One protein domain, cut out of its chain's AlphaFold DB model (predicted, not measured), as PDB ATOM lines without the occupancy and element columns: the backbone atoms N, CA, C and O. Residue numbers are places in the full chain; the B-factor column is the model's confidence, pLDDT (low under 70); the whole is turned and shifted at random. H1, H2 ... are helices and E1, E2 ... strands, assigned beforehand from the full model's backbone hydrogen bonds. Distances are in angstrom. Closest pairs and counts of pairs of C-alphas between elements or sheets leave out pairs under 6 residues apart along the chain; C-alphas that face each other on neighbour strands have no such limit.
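AT A GLANCE: This is residues 247 to 365 of the 578 residues of the protein "LPXTG-motif protein cell wall anchor domain protein" of Tissierellia bacterium KA00581 (UniProt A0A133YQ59). A twisted sheet of four strands, E2, E1, E6 and E5, has the short helix H3 packed on one face at its E5 end, and the hairpin of E3 and E4 reaches away from the sheet, its tip, residues 286 to 291, sticking out. The printed part has 119 residues with three named helices and six named strands, in the order E1 E2 E3 E4 H1 H2 E5 H3 E6. The larger sheet is mixed; the class is mixed, helices and strands, with 53 residues in named elements, under half. It is only just compact, close to loose, with radius of gyration of the C-alphas 16.1 A and spans of 60 by 30 by 21 A.

HOW THE PARTS SIT: E1, residues 248 to 251, and E2, residues 274 to 278, form an antiparallel hairpin; N 250 and O 275, 2.9 A, are within hydrogen-bond range. E3, residues 282 to 287, and E4, residues 290 to 295, form another, with N 283 and O 294 at 2.8 A. H1, residues 304 to 307, touches H3, residues 344 to 349; the closest C-alphas, of Ala 304 and Leu 348, are 5.0 A apart. H2, residues 319 to 323, touches no helix. E5, residues 326 to 333, bends by 56 degrees at residue 329 and is antiparallel to E6, residues 356 to 364, with N 332 and O 359 at 2.8 A. E6 is parallel to E1, with N 251 and O 358 at 2.8 A. H3 is on the sheet at a height of 8.4 A. Every O i to N i+4 pair is within range in H2 and H3; H1 is too short for one.

IN THESE COORDINATES: E1 begins at C-alpha 248 (149.551, 154.592, 126.165). E5 spans 20.0 A, and E6 26.0 A, ending at C-alpha 364 (154.720, 145.204, 101.543).

THE WHOLE: The farthest C-alphas, of Gly 289 and Lys 365, are 61.1 A apart. The printed part has no cut; links E1 to E2 and H1 to H2 are long. Among residues under pLDDT 70 are 259 to 265 and 289 to 294.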
ATOM      1  N   GLY A 247     150.647 157.777 129.753       89.06
ATOM      2  CA  GLY A 247     149.722 157.456 128.676       89.06
ATOM      3  C   GLY A 247     150.230 156.310 127.809       89.06
ATOM      4  O   GLY A 247     151.436 156.114 127.671       89.06
ATOM      5  N   LEU A 248     149.294 155.608 127.178       91.12
ATOM      6  CA  LEU A 248     149.551 154.592 126.165       91.12
ATOM      7  C   LEU A 248     148.724 154.927 124.931       91.12
ATOM      8  O   LEU A 248     147.496 155.017 125.005       91.12
ATOM      9  N   ARG A 249     149.389 155.076 123.787       92.94
ATOM     10  CA  ARG A 249     148.711 155.221 122.496       92.94
ATOM     11  C   ARG A 249     149.422 154.471 121.386       92.94
ATOM     12  O   ARG A 249     150.650 154.374 121.381       92.94
ATOM     13  N   THR A 250     148.644 153.993 120.428       95.00
ATOM     14  CA  THR A 250     149.134 153.407 119.182       95.00
ATOM     15  C   THR A 250     148.810 154.325 118.008       95.00
ATOM     16  O   THR A 250     147.818 155.053 118.022       95.00
ATOM     17  N   ILE A 251     149.679 154.332 117.005       96.50
ATOM     18  CA  ILE A 251     149.617 155.194 115.821       96.50
ATOM     19  C   ILE A 251     149.842 154.313 114.595       96.50
ATOM     20  O   ILE A 251     150.628 153.369 114.651       96.50
ATOM     21  N   THR A 252     149.198 154.617 113.476       97.06
ATOM     22  CA  THR A 252     149.458 153.939 112.205       97.06
ATOM     23  C   THR A 252     149.419 154.903 111.029       97.06
ATOM     24  O   THR A 252     148.653 155.861 111.043       97.06
ATOM     25  N   ASP A 253     150.190 154.607 109.983       96.25
ATOM     26  CA  ASP A 253     150.067 155.282 108.685       96.25
ATOM     27  C   ASP A 253     149.161 154.478 107.728       96.25
ATOM     28  O   ASP A 253     148.473 155.054 106.884       96.25
ATOM     29  N   VAL A 254     149.082 153.151 107.902       95.69
ATOM     30  CA  VAL A 254     148.327 152.208 107.054       95.69
ATOM     31  C   VAL A 254     147.197 151.559 107.857       95.69
ATOM     32  O   VAL A 254     147.370 151.193 109.019       95.69
ATOM     33  N   GLY A 255     146.020 151.436 107.252       95.62
ATOM     34  CA  GLY A 255     144.813 150.973 107.927       95.62
ATOM     35  C   GLY A 255     144.286 151.975 108.953       95.62
ATOM     36  O   GLY A 255     144.805 153.083 109.102       95.62
ATOM     37  N   THR A 256     143.233 151.592 109.660       95.81
ATOM     38  CA  THR A 256     142.599 152.399 110.711       95.81
ATOM     39  C   THR A 256     142.252 151.529 111.901       95.81
ATOM     40  O   THR A 256     141.863 150.373 111.729       95.81
ATOM     41  N   PHE A 257     142.339 152.082 113.102       92.75
ATOM     42  CA  PHE A 257     141.848 151.404 114.291       92.75
ATOM     43  C   PHE A 257     140.321 151.325 114.260       92.75
ATOM     44  O   PHE A 257     139.625 152.276 113.886       92.75
ATOM     45  N   THR A 258     139.800 150.170 114.646       85.38
ATOM     46  CA  THR A 258     138.413 150.065 115.086       85.38
ATOM     47  C   THR A 258     138.383 150.389 116.578       85.38
ATOM     48  O   THR A 258     139.417 150.639 117.180       85.38
ATOM     49  N   LYS A 259     137.216 150.562 117.198       69.81
ATOM     50  CA  LYS A 259     137.215 150.730 118.656       69.81
ATOM     51  C   LYS A 259     137.534 149.349 119.253       69.81
ATOM     52  O   LYS A 259     136.815 148.413 118.897       69.81
ATOM     53  N   PRO A 260     138.547 149.186 120.120       60.91
ATOM     54  CA  PRO A 260     138.956 147.864 120.571       60.91
ATOM     55  C   PRO A 260     137.837 147.191 121.360       60.91
ATOM     56  O   PRO A 260     137.221 147.792 122.237       60.91
ATOM     57  N   THR A 261     137.627 145.903 121.097       53.53
ATOM     58  CA  THR A 261     136.592 145.073 121.739       53.53
ATOM     59  C   THR A 261     136.841 144.838 123.232       53.53
ATOM     60  O   THR A 261     135.937 144.437 123.954       53.53
ATOM     61  N   ILE A 262     138.078 145.047 123.691       50.06
ATOM     62  CA  ILE A 262     138.552 144.654 125.028       50.06
ATOM     63  C   ILE A 262     138.463 145.824 126.023       50.06
ATOM     64  O   ILE A 262     138.531 145.624 127.231       50.06
ATOM     65  N   SER A 263     138.289 147.055 125.535       48.84
ATOM     66  CA  SER A 263     138.352 148.247 126.368       48.84
ATOM     67  C   SER A 263     137.226 149.216 126.015       48.84
ATOM     68  O   SER A 263     137.274 149.907 125.000       48.84
ATOM     69  N   ASP A 264     136.270 149.376 126.934       53.56
ATOM     70  CA  ASP A 264     135.387 150.556 126.990       53.56
ATOM     71  C   ASP A 264     136.185 151.884 127.066       53.56
ATOM     72  O   ASP A 264     135.599 152.967 127.002       53.56
ATOM     73  N   GLN A 265     137.513 151.792 127.228       60.91
ATOM     74  CA  GLN A 265     138.461 152.829 127.599       60.91
ATOM     75  C   GLN A 265     139.455 153.189 126.479       60.91
ATOM     76  O   GLN A 265     140.581 153.562 126.774       60.91
ATOM     77  N   CYS A 266     139.100 153.009 125.207       74.88
ATOM     78  CA  CYS A 266     139.934 153.491 124.108       74.88
ATOM     79  C   CYS A 266     139.205 154.571 123.316       74.88
ATOM     80  O   CYS A 266     138.111 154.335 122.786       74.88
ATOM     81  N   ASP A 267     139.848 155.731 123.226       85.19
ATOM     82  CA  ASP A 267     139.412 156.854 122.412       85.19
ATOM     83  C   ASP A 267     140.203 156.876 121.099       85.19
ATOM     84  O   ASP A 267     141.429 156.742 121.076       85.19
ATOM     85  N   LEU A 268     139.497 157.038 119.981       89.12
ATOM     86  CA  LEU A 268     140.108 157.115 118.656       89.12
ATOM     87  C   LEU A 268     140.218 158.571 118.207       89.12
ATOM     88  O   LEU A 268     139.310 159.371 118.438       89.12
ATOM     89  N   SER A 269     141.299 158.901 117.498       92.62
ATOM     90  CA  SER A 269     141.371 160.157 116.747       92.62
ATOM     91  C   SER A 269     140.289 160.213 115.660       92.62
ATOM     92  O   SER A 269     139.774 159.184 115.219       92.62
ATOM     93  N   ALA A 270     139.956 161.419 115.187       92.31
ATOM     94  CA  ALA A 270     138.915 161.620 114.172       92.31
ATOM     95  C   ALA A 270     139.173 160.836 112.867       92.31
ATOM     96  O   ALA A 270     138.241 160.319 112.254       92.31
ATOM     97  N   ASP A 271     140.441 160.702 112.473       93.88
ATOM     98  CA  ASP A 271     140.896 159.920 111.317       93.88
ATOM     99  C   ASP A 271     141.090 158.422 111.618       93.88
ATOM    100  O   ASP A 271     141.406 157.641 110.719       93.88
ATOM    101  N   LYS A 272     140.914 158.013 112.882       94.25
ATOM    102  CA  LYS A 272     141.137 156.654 113.391       94.25
ATOM    103  C   LYS A 272     142.556 156.123 113.151       94.25
ATOM    104  O   LYS A 272     142.772 154.911 113.144       94.25
ATOM    105  N   LYS A 273     143.538 157.010 112.958       95.62
ATOM    106  CA  LYS A 273     144.964 156.665 112.818       95.62
ATOM    107  C   LYS A 273     145.700 156.620 114.152       95.62
ATOM    108  O   LYS A 273     146.835 156.154 114.199       95.62
ATOM    109  N   THR A 274     145.065 157.073 115.232       94.75
ATOM    110  CA  THR A 274     145.571 156.981 116.602       94.75
ATOM    111  C   THR A 274     144.518 156.350 117.504       94.75
ATOM    112  O   THR A 274     143.365 156.781 117.498       94.75
ATOM    113  N   ALA A 275     144.927 155.365 118.299       91.62
ATOM    114  CA  ALA A 275     144.133 154.809 119.387       91.62
ATOM    115  C   ALA A 275     144.783 155.173 120.728       91.62
ATOM    116  O   ALA A 275     145.970 154.926 120.953       91.62
ATOM    117  N   ILE A 276     144.014 155.812 121.604       89.06
ATOM    118  CA  ILE A 276     144.444 156.304 122.910       89.06
ATOM    119  C   ILE A 276     143.826 155.389 123.960       89.06
ATOM    120  O   ILE A 276     142.636 155.479 124.237       89.06
ATOM    121  N   TYR A 277     144.646 154.514 124.542       84.19
ATOM    122  CA  TYR A 277     144.230 153.618 125.627       84.19
ATOM    123  C   TYR A 277     144.263 154.334 126.973       84.19
ATOM    124  O   TYR A 277     143.402 154.135 127.819       84.19
ATOM    125  N   TYR A 278     145.281 155.175 127.167       84.44
ATOM    126  CA  TYR A 278     145.399 156.026 128.338       84.44
ATOM    127  C   TYR A 278     145.994 157.372 127.942       84.44
ATOM    128  O   TYR A 278     146.990 157.435 127.215       84.44
ATOM    129  N   THR A 279     145.433 158.457 128.466       84.25
ATOM    130  CA  THR A 279     145.979 159.808 128.272       84.25
ATOM    131  C   THR A 279     147.259 160.029 129.081       84.25
ATOM    132  O   THR A 279     148.166 160.717 128.609       84.25
ATOM    133  N   GLY A 280     147.396 159.365 130.233       83.19
ATOM    134  CA  GLY A 280     148.451 159.645 131.201       83.19
ATOM    135  C   GLY A 280     148.028 160.774 132.130       83.19
ATOM    136  O   GLY A 280     147.464 161.773 131.684       83.19
ATOM    137  N   GLY A 281     148.324 160.631 133.415       78.38
ATOM    138  CA  GLY A 281     148.101 161.682 134.393       78.38
ATOM    139  C   GLY A 281     147.654 161.168 135.751       78.38
ATOM    140  O   GLY A 281     146.958 160.159 135.881       78.38
ATOM    141  N   ASN A 282     148.037 161.934 136.762       74.69
ATOM    142  CA  ASN A 282     147.552 161.803 138.121       74.69
ATOM    143  C   ASN A 282     146.693 163.035 138.410       74.69
ATOM    144  O   ASN A 282     147.044 164.152 138.030       74.69
ATOM    145  N   GLY A 283     145.564 162.833 139.068       69.12
ATOM    146  CA  GLY A 283     144.658 163.895 139.462       69.12
ATOM    147  C   GLY A 283     144.200 163.703 140.893       69.12
ATOM    148  O   GLY A 283     144.325 162.624 141.468       69.12
ATOM    149  N   PHE A 284     143.628 164.757 141.458       70.00
ATOM    150  CA  PHE A 284     142.958 164.677 142.742       70.00
ATOM    151  C   PHE A 284     141.585 165.314 142.642       70.00
ATOM    152  O   PHE A 284     141.421 166.338 141.981       70.00
ATOM    153  N   TYR A 285     140.612 164.746 143.338       65.38
ATOM    154  CA  TYR A 285     139.313 165.380 143.517       65.38
ATOM    155  C   TYR A 285     138.831 165.190 144.944       65.38
ATOM    156  O   TYR A 285     139.163 164.206 145.604       65.38
ATOM    157  N   THR A 286     138.035 166.138 145.418       66.94
ATOM    158  CA  THR A 286     137.425 166.063 146.740       66.94
ATOM    159  C   THR A 286     135.965 165.685 146.589       66.94
ATOM    160  O   THR A 286     135.218 166.331 145.857       66.94
ATOM    161  N   TYR A 287     135.540 164.652 147.306       63.69
ATOM    162  CA  TYR A 287     134.146 164.244 147.362       63.69
ATOM    163  C   TYR A 287     133.748 163.973 148.811       63.69
ATOM    164  O   TYR A 287     134.412 163.226 149.524       63.69
ATOM    165  N   ARG A 288     132.678 164.638 149.271       70.38
ATOM    166  CA  ARG A 288     132.190 164.584 150.667       70.38
ATOM    167  C   ARG A 288     133.275 164.864 151.724       70.38
ATOM    168  O   ARG A 288     133.299 164.229 152.770       70.38
ATOM    169  N   GLY A 289     134.179 165.806 151.440       66.94
ATOM    170  CA  GLY A 289     135.273 166.178 152.346       66.94
ATOM    171  C   GLY A 289     136.465 165.213 152.357       66.94
ATOM    172  O   GLY A 289     137.409 165.443 153.102       66.94
ATOM    173  N   VAL A 290     136.458 164.166 151.525       60.72
ATOM    174  CA  VAL A 290     137.577 163.223 151.363       60.72
ATOM    175  C   VAL A 290     138.279 163.496 150.035       60.72
ATOM    176  O   VAL A 290     137.605 163.631 149.010       60.72
ATOM    177  N   LYS A 291     139.615 163.593 150.035       64.38
ATOM    178  CA  LYS A 291     140.411 163.735 148.809       64.38
ATOM    179  C   LYS A 291     140.752 162.351 148.262       64.38
ATOM    180  O   LYS A 291     141.250 161.488 148.980       64.38
ATOM    181  N   TYR A 292     140.492 162.152 146.981       65.25
ATOM    182  CA  TYR A 292     140.765 160.922 146.248       65.25
ATOM    183  C   TYR A 292     141.847 161.182 145.208       65.25
ATOM    184  O   TYR A 292     141.847 162.238 144.569       65.25
ATOM    185  N   ALA A 293     142.741 160.213 145.027       66.12
ATOM    186  CA  ALA A 293     143.680 160.186 143.916       66.12
ATOM    187  C   ALA A 293     143.038 159.481 142.710       66.12
ATOM    188  O   ALA A 293     142.365 158.458 142.852       66.12
ATOM    189  N   ILE A 294     143.212 160.057 141.524       69.31
ATOM    190  CA  ILE A 294     142.831 159.476 140.235       69.31
ATOM    191  C   ILE A 294     144.112 159.228 139.459       69.31
ATOM    192  O   ILE A 294     144.980 160.096 139.390       69.31
ATOM    193  N   HIS A 295     144.189 158.071 138.813       71.38
ATOM    194  CA  HIS A 295     145.308 157.699 137.964       71.38
ATOM    195  C   HIS A 295     144.772 157.251 136.616       71.38
ATOM    196  O   HIS A 295     143.905 156.386 136.560       71.38
ATOM    197  N   ILE A 296     145.261 157.842 135.533       75.62
ATOM    198  CA  ILE A 296     144.817 157.517 134.178       75.62
ATOM    199  C   ILE A 296     146.043 157.073 133.393       75.62
ATOM    200  O   ILE A 296     146.683 157.889 132.741       75.62
ATOM    201  N   GLY A 297     146.417 155.796 133.475       78.81
ATOM    202  CA  GLY A 297     147.595 155.312 132.756       78.81
ATOM    203  C   GLY A 297     148.286 154.094 133.335       78.81
ATOM    204  O   GLY A 297     147.798 153.446 134.255       78.81
ATOM    205  N   ILE A 298     149.453 153.818 132.758       80.44
ATOM    206  CA  ILE A 298     150.400 152.799 133.207       80.44
ATOM    207  C   ILE A 298     151.346 153.453 134.207       80.44
ATOM    208  O   ILE A 298     151.934 154.492 133.913       80.44
ATOM    209  N   TYR A 299     151.499 152.862 135.384       80.81
ATOM    210  CA  TYR A 299     152.381 153.405 136.409       80.81
ATOM    211  C   TYR A 299     153.859 153.340 136.023       80.81
ATOM    212  O   TYR A 299     154.287 152.430 135.313       80.81
ATOM    213  N   TYR A 300     154.644 154.286 136.543       82.44
ATOM    214  CA  TYR A 300     156.099 154.263 136.449       82.44
ATOM    215  C   TYR A 300     156.659 152.899 136.881       82.44
ATOM    216  O   TYR A 300     156.387 152.416 137.981       82.44
ATOM    217  N   GLY A 301     157.447 152.276 136.005       81.00
ATOM    218  CA  GLY A 301     158.078 150.974 136.227       81.00
ATOM    219  C   GLY A 301     157.178 149.749 136.012       81.00
ATOM    220  O   GLY A 301     157.713 148.638 135.933       81.00
ATOM    221  N   ASP A 302     155.863 149.936 135.867       83.94
ATOM    222  CA  ASP A 302     154.905 148.892 135.480       83.94
ATOM    223  C   ASP A 302     154.790 148.813 133.944       83.94
ATOM    224  O   ASP A 302     155.381 149.612 133.215       83.94
ATOM    225  N   ASN A 303     154.048 147.833 133.427       85.88
ATOM    226  CA  ASN A 303     153.808 147.663 131.991       85.88
ATOM    227  C   ASN A 303     152.316 147.484 131.664       85.88
ATOM    228  O   ASN A 303     151.488 147.279 132.552       85.88
ATOM    229  N   ALA A 304     151.959 147.578 130.381       82.44
ATOM    230  CA  ALA A 304     150.563 147.523 129.943       82.44
ATOM    231  C   ALA A 304     149.899 146.167 130.248       82.44
ATOM    232  O   ALA A 304     148.718 146.109 130.579       82.44
ATOM    233  N   ASN A 305     150.658 145.072 130.210       78.12
ATOM    234  CA  ASN A 305     150.138 143.745 130.546       78.12
ATOM    235  C   ASN A 305     149.621 143.683 132.001       78.12
ATOM    236  O   ASN A 305     148.575 143.109 132.298       78.12
ATOM    237  N   GLN A 306     150.302 144.364 132.926       72.69
ATOM    238  CA  GLN A 306     149.900 144.434 134.336       72.69
ATOM    239  C   GLN A 306     148.624 145.252 134.591       72.69
ATOM    240  O   GLN A 306     148.041 145.123 135.675       72.69
ATOM    241  N   THR A 307     148.176 146.067 133.628       67.38
ATOM    242  CA  THR A 307     146.910 146.818 133.711       67.38
ATOM    243  C   THR A 307     145.709 146.020 133.192       67.38
ATOM    244  O   THR A 307     144.589 146.526 133.200       67.38
ATOM    245  N   GLY A 308     145.920 144.764 132.773       69.75
ATOM    246  CA  GLY A 308     144.892 143.913 132.168       69.75
ATOM    247  C   GLY A 308     144.733 144.117 130.659       69.75
ATOM    248  O   GLY A 308     143.801 143.574 130.065       69.75
ATOM    249  N   LEU A 309     145.625 144.891 130.025       75.50
ATOM    250  CA  LEU A 309     145.659 145.018 128.574       75.50
ATOM    251  C   LEU A 309     146.365 143.802 127.961       75.50
ATOM    252  O   LEU A 309     147.584 143.682 128.015       75.50
ATOM    253  N   ASN A 310     145.588 142.923 127.332       75.75
ATOM    254  CA  ASN A 310     146.101 141.671 126.761       75.75
ATOM    255  C   ASN A 310     146.648 141.828 125.328       75.75
ATOM    256  O   ASN A 310     147.298 140.927 124.799       75.75
ATOM    257  N   ALA A 311     146.334 142.941 124.659       84.12
ATOM    258  CA  ALA A 311     146.658 143.176 123.257       84.12
ATOM    259  C   ALA A 311     146.681 144.671 122.926       84.12
ATOM    260  O   ALA A 311     145.818 145.420 123.383       84.12
ATOM    261  N   LEU A 312     147.619 145.080 122.069       87.94
ATOM    262  CA  LEU A 312     147.497 146.320 121.303       87.94
ATOM    263  C   LEU A 312     146.652 146.024 120.063       87.94
ATOM    264  O   LEU A 312     146.847 145.000 119.412       87.94
ATOM    265  N   GLU A 313     145.709 146.898 119.738       87.44
ATOM    266  CA  GLU A 313     144.848 146.699 118.574       87.44
ATOM    267  C   GLU A 313     145.661 146.844 117.293       87.44
ATOM    268  O   GLU A 313     146.379 147.823 117.115       87.44
ATOM    269  N   VAL A 314     145.543 145.872 116.392       91.50
ATOM    270  CA  VAL A 314     146.169 145.942 115.071       91.50
ATOM    271  C   VAL A 314     145.255 146.750 114.145       91.50
ATOM    272  O   VAL A 314     144.057 146.457 114.090       91.50
ATOM    273  N   PRO A 315     145.767 147.748 113.399       94.56
ATOM    274  CA  PRO A 315     144.923 148.518 112.497       94.56
ATOM    275  C   PRO A 315     144.284 147.644 111.416       94.56
ATOM    276  O   PRO A 315     144.936 146.801 110.798       94.56
ATOM    277  N   THR A 316     143.005 147.890 111.148       94.81
ATOM    278  CA  THR A 316     142.253 147.213 110.093       94.81
ATOM    279  C   THR A 316     142.569 147.849 108.745       94.81
ATOM    280  O   THR A 316     142.420 149.060 108.574       94.81
ATOM    281  N   LEU A 317     142.992 147.035 107.777       95.25
ATOM    282  CA  LEU A 317     143.265 147.479 106.409       95.25
ATOM    283  C   LEU A 317     141.971 147.700 105.618       95.25
ATOM    284  O   LEU A 317     141.062 146.867 105.662       95.25
ATOM    285  N   SER A 318     141.925 148.773 104.829       94.38
ATOM    286  CA  SER A 318     140.923 148.935 103.768       94.38
ATOM    287  C   SER A 318     141.145 147.926 102.636       94.38
ATOM    288  O   SER A 318     142.240 147.382 102.480       94.38
ATOM    289  N   ASP A 319     140.134 147.689 101.799       93.06
ATOM    290  CA  ASP A 319     140.262 146.732 100.689       93.06
ATOM    291  C   ASP A 319     141.338 147.154  99.677       93.06
ATOM    292  O   ASP A 319     142.124 146.322  99.227       93.06
ATOM    293  N   ALA A 320     141.485 148.459  99.430       91.12
ATOM    294  CA  ALA A 320     142.563 148.998  98.601       91.12
ATOM    295  C   ALA A 320     143.963 148.776  99.208       91.12
ATOM    296  O   ALA A 320     144.934 148.581  98.479       91.12
ATOM    297  N   GLU A 321     144.104 148.806 100.536       93.50
ATOM    298  CA  GLU A 321     145.371 148.493 101.208       93.50
ATOM    299  C   GLU A 321     145.646 146.983 101.222       93.50
ATOM    300  O   GLU A 321     146.791 146.573 101.025       93.50
ATOM    301  N   LYS A 322     144.614 146.141 101.368       90.50
ATOM    302  CA  LYS A 322     144.751 144.681 101.223       90.50
ATOM    303  C   LYS A 322     145.236 144.311  99.820       90.50
ATOM    304  O   LYS A 322     146.145 143.495  99.695       90.50
ATOM    305  N   GLU A 323     144.703 144.955  98.779       88.75
ATOM    306  CA  GLU A 323     145.160 144.759  97.394       88.75
ATOM    307  C   GLU A 323     146.639 145.120  97.190       88.75
ATOM    308  O   GLU A 323     147.297 144.519  96.345       88.75
ATOM    309  N   LYS A 324     147.184 146.052  97.981       89.56
ATOM    310  CA  LYS A 324     148.606 146.444  97.947       89.56
ATOM    311  C   LYS A 324     149.531 145.499  98.723       89.56
ATOM    312  O   LYS A 324     150.739 145.751  98.780       89.56
ATOM    313  N   GLY A 325     148.984 144.449  99.342       91.19
ATOM    314  CA  GLY A 325     149.746 143.408 100.030       91.19
ATOM    315  C   GLY A 325     150.474 143.883 101.287       91.19
ATOM    316  O   GLY A 325     151.584 143.413 101.546       91.19
ATOM    317  N   TYR A 326     149.892 144.821 102.043       94.75
ATOM    318  CA  TYR A 326     150.454 145.258 103.323       94.75
ATOM    319  C   TYR A 326     150.429 144.139 104.371       94.75
ATOM    320  O   TYR A 326     149.424 143.450 104.545       94.75
ATOM    321  N   ILE A 327     151.537 143.988 105.094       93.25
ATOM    322  CA  ILE A 327     151.735 142.982 106.140       93.25
ATOM    323  C   ILE A 327     152.132 143.703 107.424       93.25
ATOM    324  O   ILE A 327     153.135 144.414 107.457       93.25
ATOM    325  N   PHE A 328     151.361 143.508 108.492       95.69
ATOM    326  CA  PHE A 328     151.714 144.031 109.807       95.69
ATOM    327  C   PHE A 328     152.923 143.271 110.368       95.69
ATOM    328  O   PHE A 328     152.913 142.040 110.430       95.69
ATOM    329  N   LYS A 329     153.976 143.993 110.760       96.44
ATOM    330  CA  LYS A 329     155.223 143.409 111.283       96.44
ATOM    331  C   LYS A 329     155.352 143.507 112.797       96.44
ATOM    332  O   LYS A 329     156.113 142.737 113.372       96.44
ATOM    333  N   GLY A 330     154.633 144.432 113.426       97.00
ATOM    334  CA  GLY A 330     154.727 144.702 114.855       97.00
ATOM    335  C   GLY A 330     154.681 146.195 115.154       97.00
ATOM    336  O   GLY A 330     154.119 146.990 114.401       97.00
ATOM    337  N   TRP A 331     155.294 146.572 116.265       97.75
ATOM    338  CA  TRP A 331     155.256 147.918 116.815       97.75
ATOM    339  C   TRP A 331     156.658 148.497 116.914       97.75
ATOM    340  O   TRP A 331     157.588 147.810 117.303       97.75
ATOM    341  N   SER A 332     156.810 149.775 116.613       97.44
ATOM    342  CA  SER A 332     158.015 150.543 116.933       97.44
ATOM    343  C   SER A 332     157.690 151.508 118.064       97.44
ATOM    344  O   SER A 332     156.601 152.085 118.085       97.44
ATOM    345  N   LEU A 333     158.595 151.672 119.025       96.94
ATOM    346  CA  LEU A 333     158.417 152.635 120.108       96.94
ATOM    347  C   LEU A 333     158.871 154.020 119.626       96.94
ATOM    348  O   LEU A 333     160.011 154.207 119.214       96.94
ATOM    349  N   VAL A 334     157.985 155.013 119.654       95.19
ATOM    350  CA  VAL A 334     158.316 156.383 119.242       95.19
ATOM    351  C   VAL A 334     159.335 156.969 120.217       95.19
ATOM    352  O   VAL A 334     159.053 157.092 121.406       95.19
ATOM    353  N   GLY A 335     160.487 157.380 119.689       90.12
ATOM    354  CA  GLY A 335     161.631 157.855 120.472       90.12
ATOM    355  C   GLY A 335     162.738 156.810 120.625       90.12
ATOM    356  O   GLY A 335     163.859 157.179 120.956       90.12
ATOM    357  N   ASP A 336     162.464 155.539 120.317       91.44
ATOM    358  CA  ASP A 336     163.503 154.518 120.197       91.44
ATOM    359  C   ASP A 336     164.215 154.645 118.841       91.44
ATOM    360  O   ASP A 336     163.615 154.490 117.775       91.44
ATOM    361  N   THR A 337     165.513 154.937 118.882       90.69
ATOM    362  CA  THR A 337     166.362 155.097 117.695       90.69
ATOM    363  C   THR A 337     166.992 153.789 117.223       90.69
ATOM    364  O   THR A 337     167.688 153.788 116.212       90.69
ATOM    365  N   SER A 338     166.780 152.674 117.931       92.19
ATOM    366  CA  SER A 338     167.360 151.373 117.578       92.19
ATOM    367  C   SER A 338     166.779 150.777 116.291       92.19
ATOM    368  O   SER A 338     167.374 149.877 115.700       92.19
ATOM    369  N   GLY A 339     165.602 151.251 115.869       89.38
ATOM    370  CA  GLY A 339     164.841 150.652 114.774       89.38
ATOM    371  C   GLY A 339     164.224 149.296 115.132       89.38
ATOM    372  O   GLY A 339     163.755 148.593 114.235       89.38
ATOM    373  N   LYS A 340     164.211 148.907 116.416       96.06
ATOM    374  CA  LYS A 340     163.624 147.643 116.861       96.06
ATOM    375  C   LYS A 340     162.124 147.603 116.556       96.06
ATOM    376  O   LYS A 340     161.367 148.523 116.867       96.06
ATOM    377  N   VAL A 341     161.696 146.479 115.983       97.56
ATOM    378  CA  VAL A 341     160.283 146.126 115.826       97.56
ATOM    379  C   VAL A 341     159.928 145.124 116.915       97.56
ATOM    380  O   VAL A 341     160.484 144.031 116.977       97.56
ATOM    381  N   TYR A 342     159.014 145.524 117.786       97.00
ATOM    382  CA  TYR A 342     158.491 144.738 118.886       97.00
ATOM    383  C   TYR A 342     157.285 143.928 118.421       97.00
ATOM    384  O   TYR A 342     156.367 144.447 117.776       97.00
ATOM    385  N   THR A 343     157.245 142.660 118.804       95.62
ATOM    386  CA  THR A 343     156.002 141.886 118.785       95.62
ATOM    387  C   THR A 343     154.975 142.503 119.744       95.62
ATOM    388  O   THR A 343     155.291 143.359 120.572       95.62
ATOM    389  N   GLN A 344     153.717 142.072 119.651       91.44
ATOM    390  CA  GLN A 344     152.664 142.560 120.544       91.44
ATOM    391  C   GLN A 344     152.966 142.265 122.020       91.44
ATOM    392  O   GLN A 344     152.798 143.139 122.865       91.44
ATOM    393  N   GLU A 345     153.444 141.057 122.323       92.25
ATOM    394  CA  GLU A 345     153.811 140.656 123.681       92.25
ATOM    395  C   GLU A 345     155.000 141.463 124.211       92.25
ATOM    396  O   GLU A 345     154.962 141.952 125.341       92.25
ATOM    397  N   GLU A 346     156.042 141.658 123.399       95.50
ATOM    398  CA  GLU A 346     157.176 142.485 123.808       95.50
ATOM    399  C   GLU A 346     156.743 143.930 124.080       95.50
ATOM    400  O   GLU A 346     157.128 144.482 125.107       95.50
ATOM    401  N   ALA A 347     155.917 144.520 123.206       95.19
ATOM    402  CA  ALA A 347     155.421 145.888 123.356       95.19
ATOM    403  C   ALA A 347     154.614 146.076 124.654       95.19
ATOM    404  O   ALA A 347     154.811 147.058 125.367       95.19
ATOM    405  N   LEU A 348     153.750 145.116 125.000       90.75
ATOM    406  CA  LEU A 348     152.951 145.150 126.233       90.75
ATOM    407  C   LEU A 348     153.783 144.993 127.511       90.75
ATOM    408  O   LEU A 348     153.345 145.427 128.577       90.75
ATOM    409  N   ASN A 349     154.959 144.372 127.412       92.81
ATOM    410  CA  ASN A 349     155.856 144.145 128.540       92.81
ATOM    411  C   ASN A 349     156.901 145.259 128.731       92.81
ATOM    412  O   ASN A 349     157.623 145.234 129.733       92.81
ATOM    413  N   ILE A 350     156.963 146.253 127.833       93.94
ATOM    414  CA  ILE A 350     157.812 147.439 128.013       93.94
ATOM    415  C   ILE A 350     157.356 148.200 129.258       93.94
ATOM    416  O   ILE A 350     156.185 148.563 129.394       93.94
ATOM    417  N   LYS A 351     158.302 148.450 130.169       91.31
ATOM    418  CA  LYS A 351     158.054 149.238 131.377       91.31
ATOM    419  C   LYS A 351     157.884 150.712 131.026       91.31
ATOM    420  O   LYS A 351     158.700 151.269 130.294       91.31
ATOM    421  N   ALA A 352     156.860 151.347 131.578       89.56
ATOM    422  CA  ALA A 352     156.618 152.766 131.392       89.56
ATOM    423  C   ALA A 352     157.591 153.587 132.250       89.56
ATOM    424  O   ALA A 352     157.531 153.569 133.478       89.56
ATOM    425  N   THR A 353     158.488 154.317 131.597       89.00
ATOM    426  CA  THR A 353     159.292 155.394 132.204       89.00
ATOM    427  C   THR A 353     158.913 156.772 131.650       89.00
ATOM    428  O   THR A 353     159.371 157.787 132.162       89.00
ATOM    429  N   ASP A 354     158.071 156.794 130.613       91.50
ATOM    430  CA  ASP A 354     157.434 157.953 129.987       91.50
ATOM    431  C   ASP A 354     156.162 157.467 129.249       91.50
ATOM    432  O   ASP A 354     155.848 156.271 129.239       91.50
ATOM    433  N   HIS A 355     155.421 158.375 128.608       93.19
ATOM    434  CA  HIS A 355     154.304 158.063 127.722       93.19
ATOM    435  C   HIS A 355     154.718 157.073 126.627       93.19
ATOM    436  O   HIS A 355     155.504 157.392 125.729       93.19
ATOM    437  N   LEU A 356     154.097 155.896 126.641       94.81
ATOM    438  CA  LEU A 356     154.324 154.857 125.651       94.81
ATOM    439  C   LEU A 356     153.541 155.174 124.375       94.81
ATOM    440  O   LEU A 356     152.310 155.277 124.359       94.81
ATOM    441  N   ARG A 357     154.278 155.337 123.281       96.50
ATOM    442  CA  ARG A 357     153.737 155.615 121.953       96.50
ATOM    443  C   ARG A 357     154.236 154.567 120.982       96.50
ATOM    444  O   ARG A 357     155.415 154.567 120.655       96.50
ATOM    445  N   PHE A 358     153.346 153.722 120.486       97.00
ATOM    446  CA  PHE A 358     153.710 152.675 119.539       97.00
ATOM    447  C   PHE A 358     153.238 153.018 118.132       97.00
ATOM    448  O   PHE A 358     152.058 153.275 117.923       97.00
ATOM    449  N   LYS A 359     154.135 152.997 117.149       97.56
ATOM    450  CA  LYS A 359     153.777 153.137 115.738       97.56
ATOM    451  C   LYS A 359     153.747 151.764 115.071       97.56
ATOM    452  O   LYS A 359     154.721 151.015 115.159       97.56
ATOM    453  N   ALA A 360     152.635 151.440 114.419       97.62
ATOM    454  CA  ALA A 360     152.460 150.217 113.652       97.62
ATOM    455  C   ALA A 360     153.480 150.168 112.510       97.62
ATOM    456  O   ALA A 360     153.595 151.111 111.722       97.62
ATOM    457  N   VAL A 361     154.216 149.064 112.435       97.62
ATOM    458  CA  VAL A 361     155.215 148.822 111.397       97.62
ATOM    459  C   VAL A 361     154.608 147.912 110.344       97.62
ATOM    460  O   VAL A 361     154.093 146.834 110.650       97.62
ATOM    461  N   TRP A 362     154.691 148.358 109.097       96.44
ATOM    462  CA  TRP A 362     154.128 147.681 107.941       96.44
ATOM    463  C   TRP A 362     155.224 147.337 106.946       96.44
ATOM    464  O   TRP A 362     156.150 148.115 106.730       96.44
ATOM    465  N   ASP A 363     155.073 146.185 106.318       94.69
ATOM    466  CA  ASP A 363     155.854 145.755 105.167       94.69
ATOM    467  C   ASP A 363     154.918 145.581 103.966       94.69
ATOM    468  O   ASP A 363     153.694 145.525 104.123       94.69
ATOM    469  N   ARG A 364     155.476 145.491 102.762       93.69
ATOM    470  CA  ARG A 364     154.720 145.204 101.543       93.69
ATOM    471  C   ARG A 364     155.267 143.954 100.889       93.69
ATOM    472  O   ARG A 364     156.453 143.870 100.580       93.69
ATOM    473  N   LYS A 365     154.375 143.006 100.609       91.81
ATOM    474  CA  LYS A 365     154.728 141.810  99.846       91.81
ATOM    475  C   LYS A 365     155.311 142.219  98.492       91.81
ATOM    476  O   LYS A 365     154.711 143.024  97.784       91.81
TER     477      LYS A 365